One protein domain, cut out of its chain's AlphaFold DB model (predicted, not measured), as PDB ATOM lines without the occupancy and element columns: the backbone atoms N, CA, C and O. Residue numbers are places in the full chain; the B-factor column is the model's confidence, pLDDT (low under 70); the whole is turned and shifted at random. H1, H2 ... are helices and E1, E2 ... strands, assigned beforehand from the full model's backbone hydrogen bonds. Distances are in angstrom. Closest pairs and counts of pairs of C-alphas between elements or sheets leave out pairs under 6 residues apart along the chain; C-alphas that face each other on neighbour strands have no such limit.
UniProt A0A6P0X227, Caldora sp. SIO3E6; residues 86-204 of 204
ATOM      1  N   LEU A  86     149.639 206.466 160.420       94.81
ATOM      2  CA  LEU A  86     150.834 205.835 159.860       94.81
ATOM      3  C   LEU A  86     151.152 206.349 158.455       94.81
ATOM      4  O   LEU A  86     150.281 206.402 157.592       94.81
ATOM      5  N   CYS A  87     152.422 206.626 158.179       96.38
ATOM      6  CA  CYS A  87     152.879 206.714 156.797       96.38
ATOM      7  C   CYS A  87     152.916 205.304 156.185       96.38
ATOM      8  O   CYS A  87     153.669 204.445 156.639       96.38
ATOM      9  N   LEU A  88     152.130 205.063 155.134       94.38
ATOM     10  CA  LEU A  88     152.073 203.765 154.443       94.38
ATOM     11  C   LEU A  88     153.001 203.689 153.220       94.38
ATOM     12  O   LEU A  88     152.895 202.765 152.418       94.38
ATOM     13  N   ASN A  89     153.910 204.655 153.072       95.69
ATOM     14  CA  ASN A  89     154.849 204.717 151.960       95.69
ATOM     15  C   ASN A  89     156.146 203.944 152.271       95.69
ATOM     16  O   ASN A  89     156.957 204.468 153.036       95.69
ATOM     17  N   PRO A  90     156.417 202.779 151.654       94.94
ATOM     18  CA  PRO A  90     157.657 202.029 151.890       94.94
ATOM     19  C   PRO A  90     158.910 202.715 151.325       94.94
ATOM     20  O   PRO A  90     160.025 202.304 151.644       94.94
ATOM     21  N   ALA A  91     158.752 203.747 150.489       94.31
ATOM     22  CA  ALA A  91     159.864 204.578 150.043       94.31
ATOM     23  C   ALA A  91     160.301 205.600 151.101       94.31
ATOM     24  O   ALA A  91     161.429 206.076 151.051       94.31
ATOM     25  N   CYS A  92     159.429 205.942 152.053       95.38
ATOM     26  CA  CYS A  92     159.700 206.961 153.059       95.38
ATOM     27  C   CYS A  92     160.486 206.389 154.247       95.38
ATOM     28  O   CYS A  92     160.182 205.304 154.732       95.38
ATOM     29  N   GLU A  93     161.425 207.162 154.791       94.94
ATOM     30  CA  GLU A  93     162.152 206.809 156.022       94.94
ATOM     31  C   GLU A  93     161.220 206.633 157.230       94.94
ATOM     32  O   GLU A  93     161.452 205.789 158.089       94.94
ATOM     33  N   ASN A  94     160.110 207.378 157.257       95.75
ATOM     34  CA  ASN A  94     159.082 207.292 158.295       95.75
ATOM     35  C   ASN A  94     158.032 206.200 158.013       95.75
ATOM     36  O   ASN A  94     156.903 206.296 158.496       95.75
ATOM     37  N   TYR A  95     158.350 205.191 157.198       95.81
ATOM     38  CA  TYR A  95     157.428 204.097 156.898       95.81
ATOM     39  C   TYR A  95     156.937 203.412 158.183       95.81
ATOM     40  O   TYR A  95     157.722 203.052 159.059       95.81
ATOM     41  N   LEU A  96     155.615 203.259 158.296       94.50
ATOM     42  CA  LEU A  96     154.904 202.728 159.465       94.50
ATOM     43  C   LEU A  96     155.131 203.503 160.770       94.50
ATOM     44  O   LEU A  96     154.835 202.989 161.845       94.50
ATOM     45  N   GLN A  97     155.585 204.755 160.680       96.62
ATOM     46  CA  GLN A  97     155.634 205.677 161.810       96.62
ATOM     47  C   GLN A  97     154.402 206.595 161.819       96.62
ATOM     48  O   GLN A  97     153.911 206.981 160.748       96.62
ATOM     49  N   PRO A  98     153.890 206.973 163.004       95.88
ATOM     50  CA  PRO A  98     152.716 207.825 163.144       95.88
ATOM     51  C   PRO A  98     153.084 209.302 162.908       95.88
ATOM     52  O   PRO A  98     153.247 210.078 163.846       95.88
ATOM     53  N   VAL A  99     153.240 209.693 161.639       96.75
ATOM     54  CA  VAL A  99     153.686 211.044 161.226       96.75
ATOM     55  C   VAL A  99     152.681 211.790 160.344       96.75
ATOM     56  O   VAL A  99     152.873 212.967 160.041       96.75
ATOM     57  N   VAL A 100     151.609 211.131 159.907       96.75
ATOM     58  CA  VAL A 100     150.593 211.738 159.041       96.75
ATOM     59  C   VAL A 100     149.629 212.552 159.896       96.75
ATOM     60  O   VAL A 100     148.925 211.998 160.733       96.75
ATOM     61  N   THR A 101     149.571 213.864 159.684       95.06
ATOM     62  CA  THR A 101     148.699 214.776 160.451       95.06
ATOM     63  C   THR A 101     147.591 215.399 159.609       95.06
ATOM     64  O   THR A 101     146.632 215.941 160.158       95.06
ATOM     65  N   LYS A 102     147.686 215.302 158.280       95.81
ATOM     66  CA  LYS A 102     146.716 215.876 157.352       95.81
ATOM     67  C   LYS A 102     145.684 214.830 156.939       95.81
ATOM     68  O   LYS A 102     146.023 213.836 156.298       95.81
ATOM     69  N   LEU A 103     144.429 215.101 157.291       92.38
ATOM     70  CA  LEU A 103     143.242 214.345 156.899       92.38
ATOM     71  C   LEU A 103     142.274 215.283 156.175       92.38
ATOM     72  O   LEU A 103     141.912 216.334 156.701       92.38
ATOM     73  N   VAL A 104     141.840 214.884 154.984       90.81
ATOM     74  CA  VAL A 104     140.808 215.567 154.201       90.81
ATOM     75  C   VAL A 104     139.619 214.627 154.058       90.81
ATOM     76  O   VAL A 104     139.770 213.517 153.559       90.81
ATOM     77  N   ILE A 105     138.437 215.070 154.477       85.06
ATOM     78  CA  ILE A 105     137.183 214.334 154.283       85.06
ATOM     79  C   ILE A 105     136.514 214.927 153.035       85.06
ATOM     80  O   ILE A 105     136.084 216.080 153.083       85.06
ATOM     81  N   PRO A 106     136.491 214.218 151.891       77.25
ATOM     82  CA  PRO A 106     135.901 214.747 150.671       77.25
ATOM     83  C   PRO A 106     134.379 214.887 150.808       77.25
ATOM     84  O   PRO A 106     133.694 213.976 151.256       77.25
ATOM     85  N   GLU A 107     133.833 216.009 150.341       67.00
ATOM     86  CA  GLU A 107     132.385 216.285 150.364       67.00
ATOM     87  C   GLU A 107     131.583 215.456 149.337       67.00
ATOM     88  O   GLU A 107     130.350 215.427 149.353       67.00
ATOM     89  N   LYS A 108     132.261 214.806 148.383       55.72
ATOM     90  CA  LYS A 108     131.631 214.143 147.234       55.72
ATOM     91  C   LYS A 108     131.380 212.661 147.521       55.72
ATOM     92  O   LYS A 108     132.316 211.876 147.489       55.72
ATOM     93  N   GLY A 109     130.112 212.285 147.698       50.25
ATOM     94  CA  GLY A 109     129.697 210.874 147.669       50.25
ATOM     95  C   GLY A 109     128.308 210.575 148.235       50.25
ATOM     96  O   GLY A 109     127.691 209.594 147.844       50.25
ATOM     97  N   HIS A 110     127.768 211.439 149.096       51.00
ATOM     98  CA  HIS A 110     126.575 211.114 149.892       51.00
ATOM     99  C   HIS A 110     125.328 211.920 149.500       51.00
ATOM    100  O   HIS A 110     124.493 212.226 150.343       51.00
ATOM    101  N   ARG A 111     125.205 212.322 148.226       52.03
ATOM    102  CA  ARG A 111     124.053 213.134 147.777       52.03
ATOM    103  C   ARG A 111     122.754 212.337 147.693       52.03
ATOM    104  O   ARG A 111     121.688 212.930 147.778       52.03
ATOM    105  N   GLU A 112     122.850 211.021 147.528       57.19
ATOM    106  CA  GLU A 112     121.689 210.147 147.321       57.19
ATOM    107  C   GLU A 112     121.166 209.530 148.628       57.19
ATOM    108  O   GLU A 112     119.993 209.178 148.705       57.19
ATOM    109  N   VAL A 113     121.999 209.456 149.677       58.44
ATOM    110  CA  VAL A 113     121.633 208.873 150.978       58.44
ATOM    111  C   VAL A 113     122.006 209.843 152.107       58.44
ATOM    112  O   VAL A 113     123.199 210.059 152.358       58.44
ATOM    113  N   PRO A 114     121.016 210.434 152.806       60.66
ATOM    114  CA  PRO A 114     121.258 211.218 154.013       60.66
ATOM    115  C   PRO A 114     122.111 210.428 155.010       60.66
ATOM    116  O   PRO A 114     121.906 209.234 155.182       60.66
ATOM    117  N   TYR A 115     123.061 211.092 155.672       65.81
ATOM    118  CA  TYR A 115     123.919 210.492 156.709       65.81
ATOM    119  C   TYR A 115     124.902 209.405 156.251       65.81
ATOM    120  O   TYR A 115     125.627 208.876 157.088       65.81
ATOM    121  N   ALA A 116     125.040 209.121 154.953       65.44
ATOM    122  CA  ALA A 116     125.982 208.091 154.502       65.44
ATOM    123  C   ALA A 116     127.461 208.410 154.830       65.44
ATOM    124  O   ALA A 116     128.276 207.499 154.914       65.44
ATOM    125  N   TYR A 117     127.803 209.675 155.108       68.31
ATOM    126  CA  TYR A 117     129.123 210.067 155.627       68.31
ATOM    127  C   TYR A 117     129.377 209.602 157.072       68.31
ATOM    128  O   TYR A 117     130.530 209.559 157.499       68.31
ATOM    129  N   LEU A 118     128.319 209.278 157.828       71.75
ATOM    130  CA  LEU A 118     128.399 208.706 159.174       71.75
ATOM    131  C   LEU A 118     128.566 207.182 159.131       71.75
ATOM    132  O   LEU A 118     129.300 206.630 159.951       71.75
ATOM    133  N   GLU A 119     127.901 206.516 158.182       69.56
ATOM    134  CA  GLU A 119     127.939 205.053 158.014       69.56
ATOM    135  C   GLU A 119     129.193 204.589 157.262       69.56
ATOM    136  O   GLU A 119     129.821 203.584 157.604       69.56
ATOM    137  N   HIS A 120     129.593 205.352 156.246       75.31
ATOM    138  CA  HIS A 120     130.707 205.044 155.359       75.31
ATOM    139  C   HIS A 120     131.614 206.268 155.195       75.31
ATOM    140  O   HIS A 120     131.730 206.811 154.094       75.31
ATOM    141  N   PRO A 121     132.263 206.730 156.283       81.88
ATOM    142  CA  PRO A 121     133.157 207.876 156.216       81.88
ATOM    143  C   PRO A 121     134.311 207.571 155.263       81.88
ATOM    144  O   PRO A 121     134.879 206.481 155.313       81.88
ATOM    145  N   GLN A 122     134.694 208.544 154.439       85.75
ATOM    146  CA  GLN A 122     135.882 208.472 153.593       85.75
ATOM    147  C   GLN A 122     136.871 209.564 154.003       85.75
ATOM    148  O   GLN A 122     136.490 210.706 154.250       85.75
ATOM    149  N   GLY A 123     138.150 209.215 154.088       89.88
ATOM    150  CA  GLY A 123     139.224 210.121 154.470       89.88
ATOM    151  C   GLY A 123     140.426 209.957 153.557       89.88
ATOM    152  O   GLY A 123     140.805 208.836 153.229       89.88
ATOM    153  N   ILE A 124     141.026 211.071 153.148       93.31
ATOM    154  CA  ILE A 124     142.286 211.131 152.405       93.31
ATOM    155  C   ILE A 124     143.375 211.602 153.363       93.31
ATOM    156  O   ILE A 124     143.283 212.682 153.947       93.31
ATOM    157  N   PHE A 125     144.411 210.790 153.500       95.38
ATOM    158  CA  PHE A 125     145.534 210.974 154.404       95.38
ATOM    159  C   PHE A 125     146.750 211.399 153.592       95.38
ATOM    160  O   PHE A 125     147.046 210.789 152.564       95.38
ATOM    161  N   GLU A 126     147.455 212.434 154.040       96.44
ATOM    162  CA  GLU A 126     148.595 213.000 153.315       96.44
ATOM    163  C   GLU A 126     149.827 213.094 154.214       96.44
ATOM    164  O   GLU A 126     149.856 213.840 155.194       96.44
ATOM    165  N   CYS A 127     150.858 212.326 153.863       96.81
ATOM    166  CA  CYS A 127     152.153 212.373 154.525       96.81
ATOM    167  C   CYS A 127     153.026 213.489 153.938       96.81
ATOM    168  O   CYS A 127     152.992 213.746 152.737       96.81
ATOM    169  N   ASN A 128     153.930 214.046 154.752       94.94
ATOM    170  CA  ASN A 128     154.937 215.014 154.300       94.94
ATOM    171  C   ASN A 128     155.876 214.482 153.197       94.94
ATOM    172  O   ASN A 128     156.478 215.277 152.490       94.94
ATOM    173  N   CYS A 129     155.983 213.158 153.005       94.38
ATOM    174  CA  CYS A 129     156.725 212.569 151.882       94.38
ATOM    175  C   CYS A 129     155.981 212.650 150.532       94.38
ATOM    176  O   CYS A 129     156.432 212.082 149.539       94.38
ATOM    177  N   GLY A 130     154.808 213.288 150.500       95.12
ATOM    178  CA  GLY A 130     153.957 213.418 149.319       95.12
ATOM    179  C   GLY A 130     153.041 212.219 149.066       95.12
ATOM    180  O   GLY A 130     152.153 212.312 148.224       95.12
ATOM    181  N   PHE A 131     153.205 211.114 149.800       95.69
ATOM    182  CA  PHE A 131     152.321 209.957 149.676       95.69
ATOM    183  C   PHE A 131     150.924 210.277 150.212       95.69
ATOM    184  O   PHE A 131     150.773 210.754 151.346       95.69
ATOM    185  N   LYS A 132     149.906 209.982 149.403       95.56
ATOM    186  CA  LYS A 132     148.494 210.193 149.724       95.56
ATOM    187  C   LYS A 132     147.715 208.910 149.521       95.56
ATOM    188  O   LYS A 132     147.831 208.270 148.476       95.56
ATOM    189  N   TYR A 133     146.884 208.558 150.488       92.94
ATOM    190  CA  TYR A 133     146.050 207.366 150.420       92.94
ATOM    191  C   TYR A 133     144.680 207.638 151.026       92.94
ATOM    192  O   TYR A 133     144.551 208.461 151.932       92.94
ATOM    193  N   SER A 134     143.652 206.962 150.528       90.12
ATOM    194  CA  SER A 134     142.311 207.032 151.095       90.12
ATOM    195  C   SER A 134     141.977 205.802 151.928       90.12
ATOM    196  O   SER A 134     142.488 204.705 151.687       90.12
ATOM    197  N   ARG A 135     141.132 206.007 152.936       86.75
ATOM    198  CA  ARG A 135     140.499 204.961 153.741       86.75
ATOM    199  C   ARG A 135     139.020 205.276 153.890       86.75
ATOM    200  O   ARG A 135     138.654 206.429 154.119       86.75
ATOM    201  N   SER A 136     138.211 204.242 153.811       81.62
ATOM    202  CA  SER A 136     136.772 204.264 153.995       81.62
ATOM    203  C   SER A 136     136.424 203.442 155.224       81.62
ATOM    204  O   SER A 136     137.181 202.564 155.632       81.62
ATOM    205  N   GLY A 137     135.261 203.705 155.800       71.06
ATOM    206  CA  GLY A 137     134.679 202.872 156.841       71.06
ATOM    207  C   GLY A 137     135.133 203.209 158.257       71.06
ATOM    208  O   GLY A 137     136.082 203.950 158.508       71.06
ATOM    209  N   THR A 138     134.399 202.635 159.204       62.34
ATOM    210  CA  THR A 138     134.559 202.826 160.647       62.34
ATOM    211  C   THR A 138     135.473 201.773 161.279       62.34
ATOM    212  O   THR A 138     135.356 201.541 162.476       62.34
ATOM    213  N   TYR A 139     136.339 201.107 160.499       55.78
ATOM    214  CA  TYR A 139     137.071 199.902 160.910       55.78
ATOM    215  C   TYR A 139     137.801 200.073 162.272       55.78
ATOM    216  O   TYR A 139     138.540 201.042 162.477       55.78
ATOM    217  N   ARG A 140     137.524 199.149 163.218       59.38
ATOM    218  CA  ARG A 140     137.766 199.259 164.682       59.38
ATOM    219  C   ARG A 140     138.806 198.298 165.277       59.38
ATOM    220  O   ARG A 140     138.893 198.160 166.495       59.38
ATOM    221  N   THR A 141     139.553 197.592 164.448       68.94
ATOM    222  CA  THR A 141     140.638 196.690 164.836       68.94
ATOM    223  C   THR A 141     141.998 197.378 164.736       68.94
ATOM    224  O   THR A 141     142.227 198.261 163.910       68.94
ATOM    225  N   GLU A 142     142.965 196.923 165.535       69.94
ATOM    226  CA  GLU A 142     144.348 197.419 165.466       69.94
ATOM    227  C   GLU A 142     144.989 197.217 164.082       69.94
ATOM    228  O   GLU A 142     145.944 197.900 163.727       69.94
ATOM    229  N   LEU A 143     144.465 196.302 163.264       75.69
ATOM    230  CA  LEU A 143     144.978 196.055 161.916       75.69
ATOM    231  C   LEU A 143     144.548 197.124 160.908       75.69
ATOM    232  O   LEU A 143     145.119 197.200 159.817       75.69
ATOM    233  N   ASP A 144     143.580 197.966 161.255       77.62
ATOM    234  CA  ASP A 144     143.011 198.945 160.333       77.62
ATOM    235  C   ASP A 144     143.939 200.127 160.092       77.62
ATOM    236  O   ASP A 144     143.894 200.732 159.024       77.62
ATOM    237  N   MET A 145     144.855 200.415 161.020       82.88
ATOM    238  CA  MET A 145     145.866 201.459 160.818       82.88
ATOM    239  C   MET A 145     146.811 201.171 159.637       82.88
ATOM    240  O   MET A 145     147.410 202.101 159.106       82.88
ATOM    241  N   TYR A 146     146.915 199.907 159.207       86.56
ATOM    242  CA  TYR A 146     147.739 199.463 158.075       86.56
ATOM    243  C   TYR A 146     146.967 199.413 156.744       86.56
ATOM    244  O   TYR A 146     147.523 198.995 155.727       86.56
ATOM    245  N   GLN A 147     145.681 199.776 156.747       83.56
ATOM    246  CA  GLN A 147     144.802 199.685 155.581       83.56
ATOM    247  C   GLN A 147     144.776 200.964 154.763       83.56
ATOM    248  O   GLN A 147     144.825 202.069 155.297       83.56
ATOM    249  N   PHE A 148     144.604 200.786 153.458       88.00
ATOM    250  CA  PHE A 148     144.211 201.831 152.526       88.00
ATOM    251  C   PHE A 148     143.364 201.231 151.402       88.00
ATOM    252  O   PHE A 148     143.587 200.090 150.982       88.00
ATOM    253  N   ASP A 149     142.425 202.022 150.890       83.81
ATOM    254  CA  ASP A 149     141.542 201.646 149.784       83.81
ATOM    255  C   ASP A 149     142.159 202.015 148.445       83.81
ATOM    256  O   ASP A 149     142.179 201.217 147.504       83.81
ATOM    257  N   ARG A 150     142.718 203.220 148.356       86.69
ATOM    258  CA  ARG A 150     143.324 203.720 147.129       86.69
ATOM    259  C   ARG A 150     144.552 204.547 147.447       86.69
ATOM    260  O   ARG A 150     144.589 205.280 148.431       86.69
ATOM    261  N   ILE A 151     145.559 204.417 146.593       91.00
ATOM    262  CA  ILE A 151     146.692 205.336 146.565       91.00
ATOM    263  C   ILE A 151     146.258 206.513 145.697       91.00
ATOM    264  O   ILE A 151     145.964 206.338 144.517       91.00
ATOM    265  N   GLU A 152     146.174 207.694 146.300       90.94
ATOM    266  CA  GLU A 152     145.831 208.943 145.611       90.94
ATOM    267  C   GLU A 152     147.085 209.598 145.012       90.94
ATOM    268  O   GLU A 152     147.015 210.273 143.990       90.94
ATOM    269  N   SER A 153     148.246 209.403 145.646       92.94
ATOM    270  CA  SER A 153     149.546 209.837 145.135       92.94
ATOM    271  C   SER A 153     150.667 209.008 145.756       92.94
ATOM    272  O   SER A 153     150.641 208.725 146.954       92.94
ATOM    273  N   TYR A 154     151.663 208.638 144.952       91.50
ATOM    274  CA  TYR A 154     152.850 207.928 145.429       91.50
ATOM    275  C   TYR A 154     153.886 208.875 146.071       91.50
ATOM    276  O   TYR A 154     154.672 208.449 146.915       91.50
ATOM    277  N   GLY A 155     153.855 210.168 145.741       92.19
ATOM    278  CA  GLY A 155     154.819 211.154 146.229       92.19
ATOM    279  C   GLY A 155     156.176 211.113 145.517       92.19
ATOM    280  O   GLY A 155     156.473 210.226 144.714       92.19
ATOM    281  N   GLN A 156     157.016 212.090 145.859       91.94
ATOM    282  CA  GLN A 156     158.226 212.450 145.114       91.94
ATOM    283  C   GLN A 156     159.241 211.305 144.977       91.94
ATOM    284  O   GLN A 156     159.798 211.102 143.905       91.94
ATOM    285  N   LEU A 157     159.444 210.505 146.028       91.75
ATOM    286  CA  LEU A 157     160.446 209.426 146.022       91.75
ATOM    287  C   LEU A 157     160.171 208.360 144.949       91.75
ATOM    288  O   LEU A 157     161.093 207.788 144.369       91.75
ATOM    289  N   TRP A 158     158.896 208.095 144.663       92.31
ATOM    290  CA  TRP A 158     158.514 207.173 143.597       92.31
ATOM    291  C   TRP A 158     158.653 207.806 142.218       92.31
ATOM    292  O   TRP A 158     159.055 207.119 141.280       92.31
ATOM    293  N   GLU A 159     158.338 209.096 142.093       89.88
ATOM    294  CA  GLU A 159     158.480 209.853 140.847       89.88
ATOM    295  C   GLU A 159     159.950 209.928 140.424       89.88
ATOM    296  O   GLU A 159     160.291 209.551 139.304       89.88
ATOM    297  N   GLU A 160     160.842 210.302 141.342       90.62
ATOM    298  CA  GLU A 160     162.292 210.298 141.123       90.62
ATOM    299  C   GLU A 160     162.773 208.917 140.677       90.62
ATOM    300  O   GLU A 160     163.467 208.781 139.663       90.62
ATOM    301  N   LYS A 161     162.334 207.862 141.378       89.94
ATOM    302  CA  LYS A 161     162.700 206.497 141.012       89.94
ATOM    303  C   LYS A 161     162.211 206.140 139.609       89.94
ATOM    304  O   LYS A 161     162.994 205.629 138.810       89.94
ATOM    305  N   TYR A 162     160.968 206.469 139.270       89.25
ATOM    306  CA  TYR A 162     160.394 206.241 137.944       89.25
ATOM    307  C   TYR A 162     161.209 206.915 136.826       89.25
ATOM    308  O   TYR A 162     161.474 206.292 135.790       89.25
ATOM    309  N   PHE A 163     161.675 208.149 137.038       88.56
ATOM    310  CA  PHE A 163     162.502 208.855 136.055       88.56
ATOM    311  C   PHE A 163     163.907 208.263 135.911       88.56
ATOM    312  O   PHE A 163     164.432 208.240 134.798       88.56
ATOM    313  N   THR A 164     164.494 207.723 136.978       89.81
ATOM    314  CA  THR A 164     165.826 207.089 136.916       89.81
ATOM    315  C   THR A 164     165.825 205.675 136.321       89.81
ATOM    316  O   THR A 164     166.855 205.221 135.826       89.81
ATOM    317  N   CYS A 165     164.689 204.975 136.341       86.56
ATOM    318  CA  CYS A 165     164.577 203.606 135.836       86.56
ATOM    319  C   CYS A 165     164.581 203.524 134.298       86.56
ATOM    320  O   CYS A 165     164.094 204.419 133.602       86.56
ATOM    321  N   GLY A 166     165.073 202.397 133.767       89.06
ATOM    322  CA  GLY A 166     165.029 202.089 132.332       89.06
ATOM    323  C   GLY A 166     163.614 201.774 131.821       89.06
ATOM    324  O   GLY A 166     162.697 201.516 132.601       89.06
ATOM    325  N   GLU A 167     163.430 201.742 130.499       86.31
ATOM    326  CA  GLU A 167     162.113 201.606 129.849       86.31
ATOM    327  C   GLU A 167     161.325 200.361 130.298       86.31
ATOM    328  O   GLU A 167     160.170 200.463 130.710       86.31
ATOM    329  N   THR A 168     161.969 199.191 130.353       84.19
ATOM    330  CA  THR A 168     161.331 197.947 130.825       84.19
ATOM    331  C   THR A 168     160.885 198.023 132.290       84.19
ATOM    332  O   THR A 168     159.859 197.451 132.660       84.19
ATOM    333  N   GLN A 169     161.640 198.718 133.145       83.88
ATOM    334  CA  GLN A 169     161.275 198.918 134.551       83.88
ATOM    335  C   GLN A 169     160.127 199.922 134.690       83.88
ATOM    336  O   GLN A 169     159.235 199.699 135.508       83.88
ATOM    337  N   ARG A 170     160.095 200.977 133.865       86.25
ATOM    338  CA  ARG A 170     158.975 201.931 133.823       86.25
ATOM    339  C   ARG A 170     157.669 201.265 133.399       86.25
ATOM    340  O   ARG A 170     156.650 201.513 134.034       86.25
ATOM    341  N   GLN A 171     157.693 200.374 132.406       84.81
ATOM    342  CA  GLN A 171     156.485 199.639 132.012       84.81
ATOM    343  C   GLN A 171     155.959 198.765 133.163       84.81
ATOM    344  O   GLN A 171     154.791 198.846 133.536       84.81
ATOM    345  N   LYS A 172     156.850 198.002 133.816       85.31
ATOM    346  CA  LYS A 172     156.501 197.206 135.008       85.31
ATOM    347  C   LYS A 172     155.968 198.070 136.153       85.31
ATOM    348  O   LYS A 172     155.064 197.638 136.874       85.31
ATOM    349  N   PHE A 173     156.521 199.272 136.326       86.19
ATOM    350  CA  PHE A 173     156.047 200.243 137.303       86.19
ATOM    351  C   PHE A 173     154.600 200.636 137.021       86.19
ATOM    352  O   PHE A 173     153.764 200.519 137.913       86.19
ATOM    353  N   GLN A 174     154.297 201.065 135.793       85.38
ATOM    354  CA  GLN A 174     152.951 201.489 135.400       85.38
ATOM    355  C   GLN A 174     151.930 200.364 135.604       85.38
ATOM    356  O   GLN A 174     150.892 200.583 136.228       85.38
ATOM    357  N   ASP A 175     152.264 199.144 135.177       85.44
ATOM    358  CA  ASP A 175     151.389 197.977 135.324       85.44
ATOM    359  C   ASP A 175     151.122 197.646 136.801       85.44
ATOM    360  O   ASP A 175     150.003 197.297 137.187       85.44
ATOM    361  N   THR A 176     152.151 197.740 137.646       84.75
ATOM    362  CA  THR A 176     152.035 197.444 139.080       84.75
ATOM    363  C   THR A 176     151.272 198.542 139.810       84.75
ATOM    364  O   THR A 176     150.394 198.234 140.618       84.75
ATOM    365  N   ALA A 177     151.536 199.810 139.486       83.75
ATOM    366  CA  ALA A 177     150.820 200.950 140.037       83.75
ATOM    367  C   ALA A 177     149.330 200.893 139.676       83.75
ATOM    368  O   ALA A 177     148.484 201.056 140.554       83.75
ATOM    369  N   PHE A 178     149.000 200.559 138.426       82.38
ATOM    370  CA  PHE A 178     147.622 200.353 137.983       82.38
ATOM    371  C   PHE A 178     146.927 199.240 138.783       82.38
ATOM    372  O   PHE A 178     145.844 199.444 139.334       82.38
ATOM    373  N   LYS A 179     147.578 198.079 138.941       81.75
ATOM    374  CA  LYS A 179     147.041 196.960 139.741       81.75
ATOM    375  C   LYS A 179     146.824 197.337 141.208       81.75
ATOM    376  O   LYS A 179     145.830 196.917 141.802       81.75
ATOM    377  N   LEU A 180     147.740 198.107 141.795       79.62
ATOM    378  CA  LEU A 180     147.622 198.589 143.171       79.62
ATOM    379  C   LEU A 180     146.520 199.643 143.322       79.62
ATOM    380  O   LEU A 180     145.881 199.658 144.370       79.62
ATOM    381  N   SER A 181     146.245 200.454 142.299       72.06
ATOM    382  CA  SER A 181     145.181 201.467 142.311       72.06
ATOM    383  C   SER A 181     143.775 200.904 142.055       72.06
ATOM    384  O   SER A 181     142.807 201.459 142.571       72.06
ATOM    385  N   CYS A 182     143.637 199.809 141.298       62.62
ATOM    386  CA  CYS A 182     142.338 199.255 140.873       62.62
ATOM    387  C   CYS A 182     141.805 198.078 141.719       62.62
ATOM    388  O   CYS A 182     140.727 197.555 141.435       62.62
ATOM    389  N   SER A 183     142.537 197.605 142.733       54.59
ATOM    390  CA  SER A 183     142.143 196.407 143.490       54.59
ATOM    391  C   SER A 183     141.069 196.712 144.548       54.59
ATOM    392  O   SER A 183     141.386 197.158 145.644       54.59
ATOM    393  N   TYR A 184     139.810 196.401 144.215       51.44
ATOM    394  CA  TYR A 184     138.629 196.417 145.103       51.44
ATOM    395  C   TYR A 184     138.498 195.177 146.008       51.44
ATOM    396  O   TYR A 184     137.457 194.961 146.626       51.44
ATOM    397  N   SER A 185     139.495 194.288 146.053       46.03
ATOM    398  CA  SER A 185     139.301 193.007 146.726       46.03
ATOM    399  C   SER A 185     139.542 193.112 148.227       46.03
ATOM    400  O   SER A 185     140.557 193.645 148.672       46.03
ATOM    401  N   TRP A 186     138.617 192.503 148.970       45.03
ATOM    402  CA  TRP A 186     138.605 192.128 150.390       45.03
ATOM    403  C   TRP A 186     139.817 191.281 150.843       45.03
ATOM    404  O   TRP A 186     139.709 190.396 151.691       45.03
ATOM    405  N   LEU A 187     140.983 191.480 150.233       49.78
ATOM    406  CA  LEU A 187     142.232 190.868 150.633       49.78
ATOM    407  C   LEU A 187     142.668 191.461 151.964       49.78
ATOM    408  O   LEU A 187     142.570 192.666 152.177       49.78
ATOM    409  N   ASN A 188     143.214 190.590 152.816       60.50
ATOM    410  CA  ASN A 188     143.821 190.969 154.081       60.50
ATOM    411  C   ASN A 188     144.640 192.267 153.895       60.50
ATOM    412  O   ASN A 188     145.542 192.279 153.056       60.50
ATOM    413  N   PRO A 189     144.354 193.323 154.663       59.59
ATOM    414  CA  PRO A 189     145.083 194.592 154.715       59.59
ATOM    415  C   PRO A 189     146.590 194.491 154.506       59.59
ATOM    416  O   PRO A 189     147.195 195.199 153.696       59.59
ATOM    417  N   ARG A 190     147.193 193.521 155.201       63.31
ATOM    418  CA  ARG A 190     148.629 193.263 155.174       63.31
ATOM    419  C   ARG A 190     149.105 192.861 153.784       63.31
ATOM    420  O   ARG A 190     150.231 193.168 153.425       63.31
ATOM    421  N   ASN A 191     148.272 192.211 152.979       75.31
ATOM    422  CA  ASN A 191     148.636 191.770 151.637       75.31
ATOM    423  C   ASN A 191     148.782 192.938 150.655       75.31
ATOM    424  O   ASN A 191     149.634 192.851 149.777       75.31
ATOM    425  N   ARG A 192     148.007 194.028 150.777       81.25
ATOM    426  CA  ARG A 192     148.195 195.208 149.906       81.25
ATOM    427  C   ARG A 192     149.426 196.003 150.296       81.25
ATOM    428  O   ARG A 192     150.231 196.315 149.425       81.25
ATOM    429  N   LEU A 193     149.609 196.243 151.591       86.44
ATOM    430  CA  LEU A 193     150.797 196.917 152.102       86.44
ATOM    431  C   LEU A 193     152.081 196.141 151.752       86.44
ATOM    432  O   LEU A 193     153.014 196.718 151.208       86.44
ATOM    433  N   ARG A 194     152.084 194.809 151.917       87.69
ATOM    434  CA  ARG A 194     153.193 193.937 151.484       87.69
ATOM    435  C   ARG A 194     153.438 193.976 149.978       87.69
ATOM    436  O   ARG A 194     154.584 193.914 149.557       87.69
ATOM    437  N   LYS A 195     152.387 194.056 149.152       88.19
ATOM    438  CA  LYS A 195     152.542 194.208 147.695       88.19
ATOM    439  C   LYS A 195     153.159 195.560 147.337       88.19
ATOM    440  O   LYS A 195     154.005 195.600 146.454       88.19
ATOM    441  N   LEU A 196     152.759 196.636 148.019       89.75
ATOM    442  CA  LEU A 196     153.349 197.966 147.846       89.75
ATOM    443  C   LEU A 196     154.827 197.975 148.270       89.75
ATOM    444  O   LEU A 196     155.672 198.515 147.562       89.75
ATOM    445  N   GLU A 197     155.154 197.317 149.381       91.50
ATOM    446  CA  GLU A 197     156.529 197.145 149.850       91.50
ATOM    447  C   GLU A 197     157.371 196.316 148.875       91.50
ATOM    448  O   GLU A 197     158.432 196.765 148.446       91.50
ATOM    449  N   ALA A 198     156.887 195.144 148.454       90.38
ATOM    450  CA  ALA A 198     157.562 194.308 147.463       90.38
ATOM    451  C   ALA A 198     157.763 195.049 146.133       90.38
ATOM    452  O   ALA A 198     158.810 194.909 145.500       90.38
ATOM    453  N   PHE A 199     156.791 195.873 145.732       90.19
ATOM    454  CA  PHE A 199     156.914 196.726 144.559       90.19
ATOM    455  C   PHE A 199     158.074 197.713 144.712       90.19
ATOM    456  O   PHE A 199     158.935 197.758 143.835       90.19
ATOM    457  N   TRP A 200     158.174 198.420 145.840       90.75
ATOM    458  CA  TRP A 200     159.304 199.317 146.092       90.75
ATOM    459  C   TRP A 200     160.652 198.587 146.083       90.75
ATOM    460  O   TRP A 200     161.595 199.041 145.437       90.75
ATOM    461  N   GLN A 201     160.748 197.430 146.744       89.69
ATOM    462  CA  GLN A 201     161.993 196.652 146.776       89.69
ATOM    463  C   GLN A 201     162.394 196.141 145.386       89.69
ATOM    464  O   GLN A 201     163.579 196.096 145.088       89.69
ATOM    465  N   SER A 202     161.432 195.819 144.513       85.06
ATOM    466  CA  SER A 202     161.721 195.390 143.132       85.06
ATOM    467  C   SER A 202     162.332 196.483 142.250       85.06
ATOM    468  O   SER A 202     162.822 196.191 141.158       85.06
ATOM    469  N   LEU A 203     162.266 197.739 142.703       79.50
ATOM    470  CA  LEU A 203     162.850 198.886 142.018       79.50
ATOM    471  C   LEU A 203     164.256 199.219 142.537       79.50
ATOM    472  O   LEU A 203     164.972 199.934 141.837       79.50
ATOM    473  N   LYS A 204     164.646 198.767 143.736       70.06
ATOM    474  CA  LYS A 204     165.988 199.009 144.291       70.06
ATOM    475  C   LYS A 204     167.046 198.225 143.531       70.06
ATOM    476  O   LYS A 204     168.053 198.883 143.193       70.06
TER     477      LYS A 204
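What this domain is: This is residues 86 to 204 of the 204 residues of a protein of Caldora sp. SIO3E6 (UniProt A0A6P0X227). A small twisted sheet of four strands stands beside a hairpin of two long helices, H4 and H5, and H4 grazes the sheet at E5 with its residues 177 to 182. At one end of the length a loop sticks out with residues 111 to 116; H3 lies toward the other end. The printed part has 119 residues, with five named helices and five named strands, along the chain E1 E2 H1 E3 E4 H2 E5 H3 H4 H5; the class is mixed, helices and strands. The sheet's order is E2 E3 E4 E5, all antiparallel, and its strands' lines turn by 62 degrees from edge to edge. The whole is compact, with a radius of gyration of the C-alphas of 15.2 A, yet elongated, spanning 50 by 28 by 25 A.

How they stand to each other: Begin with residues 86 to 97, which hold no named element; after them E1, residues 98 to 100, pairs with no named strand and runs on into E2, residues 102 to 104, at 53 degrees. Beside edge strand E2 find E3, residues 122 to 126, antiparallel, with N 104 and O 124 2.8 A apart. E3 forms a hairpin with E4, residues 132 to 136, where N 125 and O 133 are 2.8 A apart. E4's other neighbour is edge strand E5, residues 150 to 153, antiparallel, with N 134 and O 150 at 2.8 A. H1, residues 116 to 119, is not on the sheet and touches no helix. H2, residues 142 to 146, touches H5, residues 189 to 201, with the closest C-alphas, those of Tyr 146 and Pro 189, 6.5 A apart; H5 does so with residues 189 to 193 alone. H3, residues 156 to 164, is close to but not clearly touching H4, residues 167 to 182; the closest C-alphas, those of Tyr 162 and Arg 170, are 6.1 A apart. H4 only grazes the sheet; its closest C-alpha to E5 is that of Ser 181, 5.6 A from that of Arg 150. H4 and H5 form a helical hairpin and touch, opposite ways at a shallow tilt of 12 degrees, H4 with residues 176 to 180 alone; their closest C-alphas, those of Thr 176 and Phe 199, are 7.4 A apart. Each O i to N i+4 pair is within hydrogen-bond range in H3, H4 and H5; H2 has 0 of 1, with 1 of 2 O i to N i+3 pairs, and H1 is too short for an i+4 pair.

Where its parts are: Find C-alpha 98 at (152.716, 207.825, 163.144), where E1 begins. E3 runs 13.5 A and E4 13.8 A from first to last C-alpha; H3 runs 12.4 A. Find C-alpha 167 at (162.113, 201.606, 129.849); from there H4 runs 22.8 A. H5 runs 18.8 A and ends at C-alpha 201, (161.993, 196.652, 146.776).

The domain as a whole: The C-alphas farthest apart, those of Pro 114 and Gly 166, are 49.7 A apart. The printed part has no cut, and its one long link, E2 to H1, has 11 residues. Look for pLDDT under 70 at residues 107 to 117, 119, 138 to 142 and 182 to 190; the mean of the printed part is 81.9.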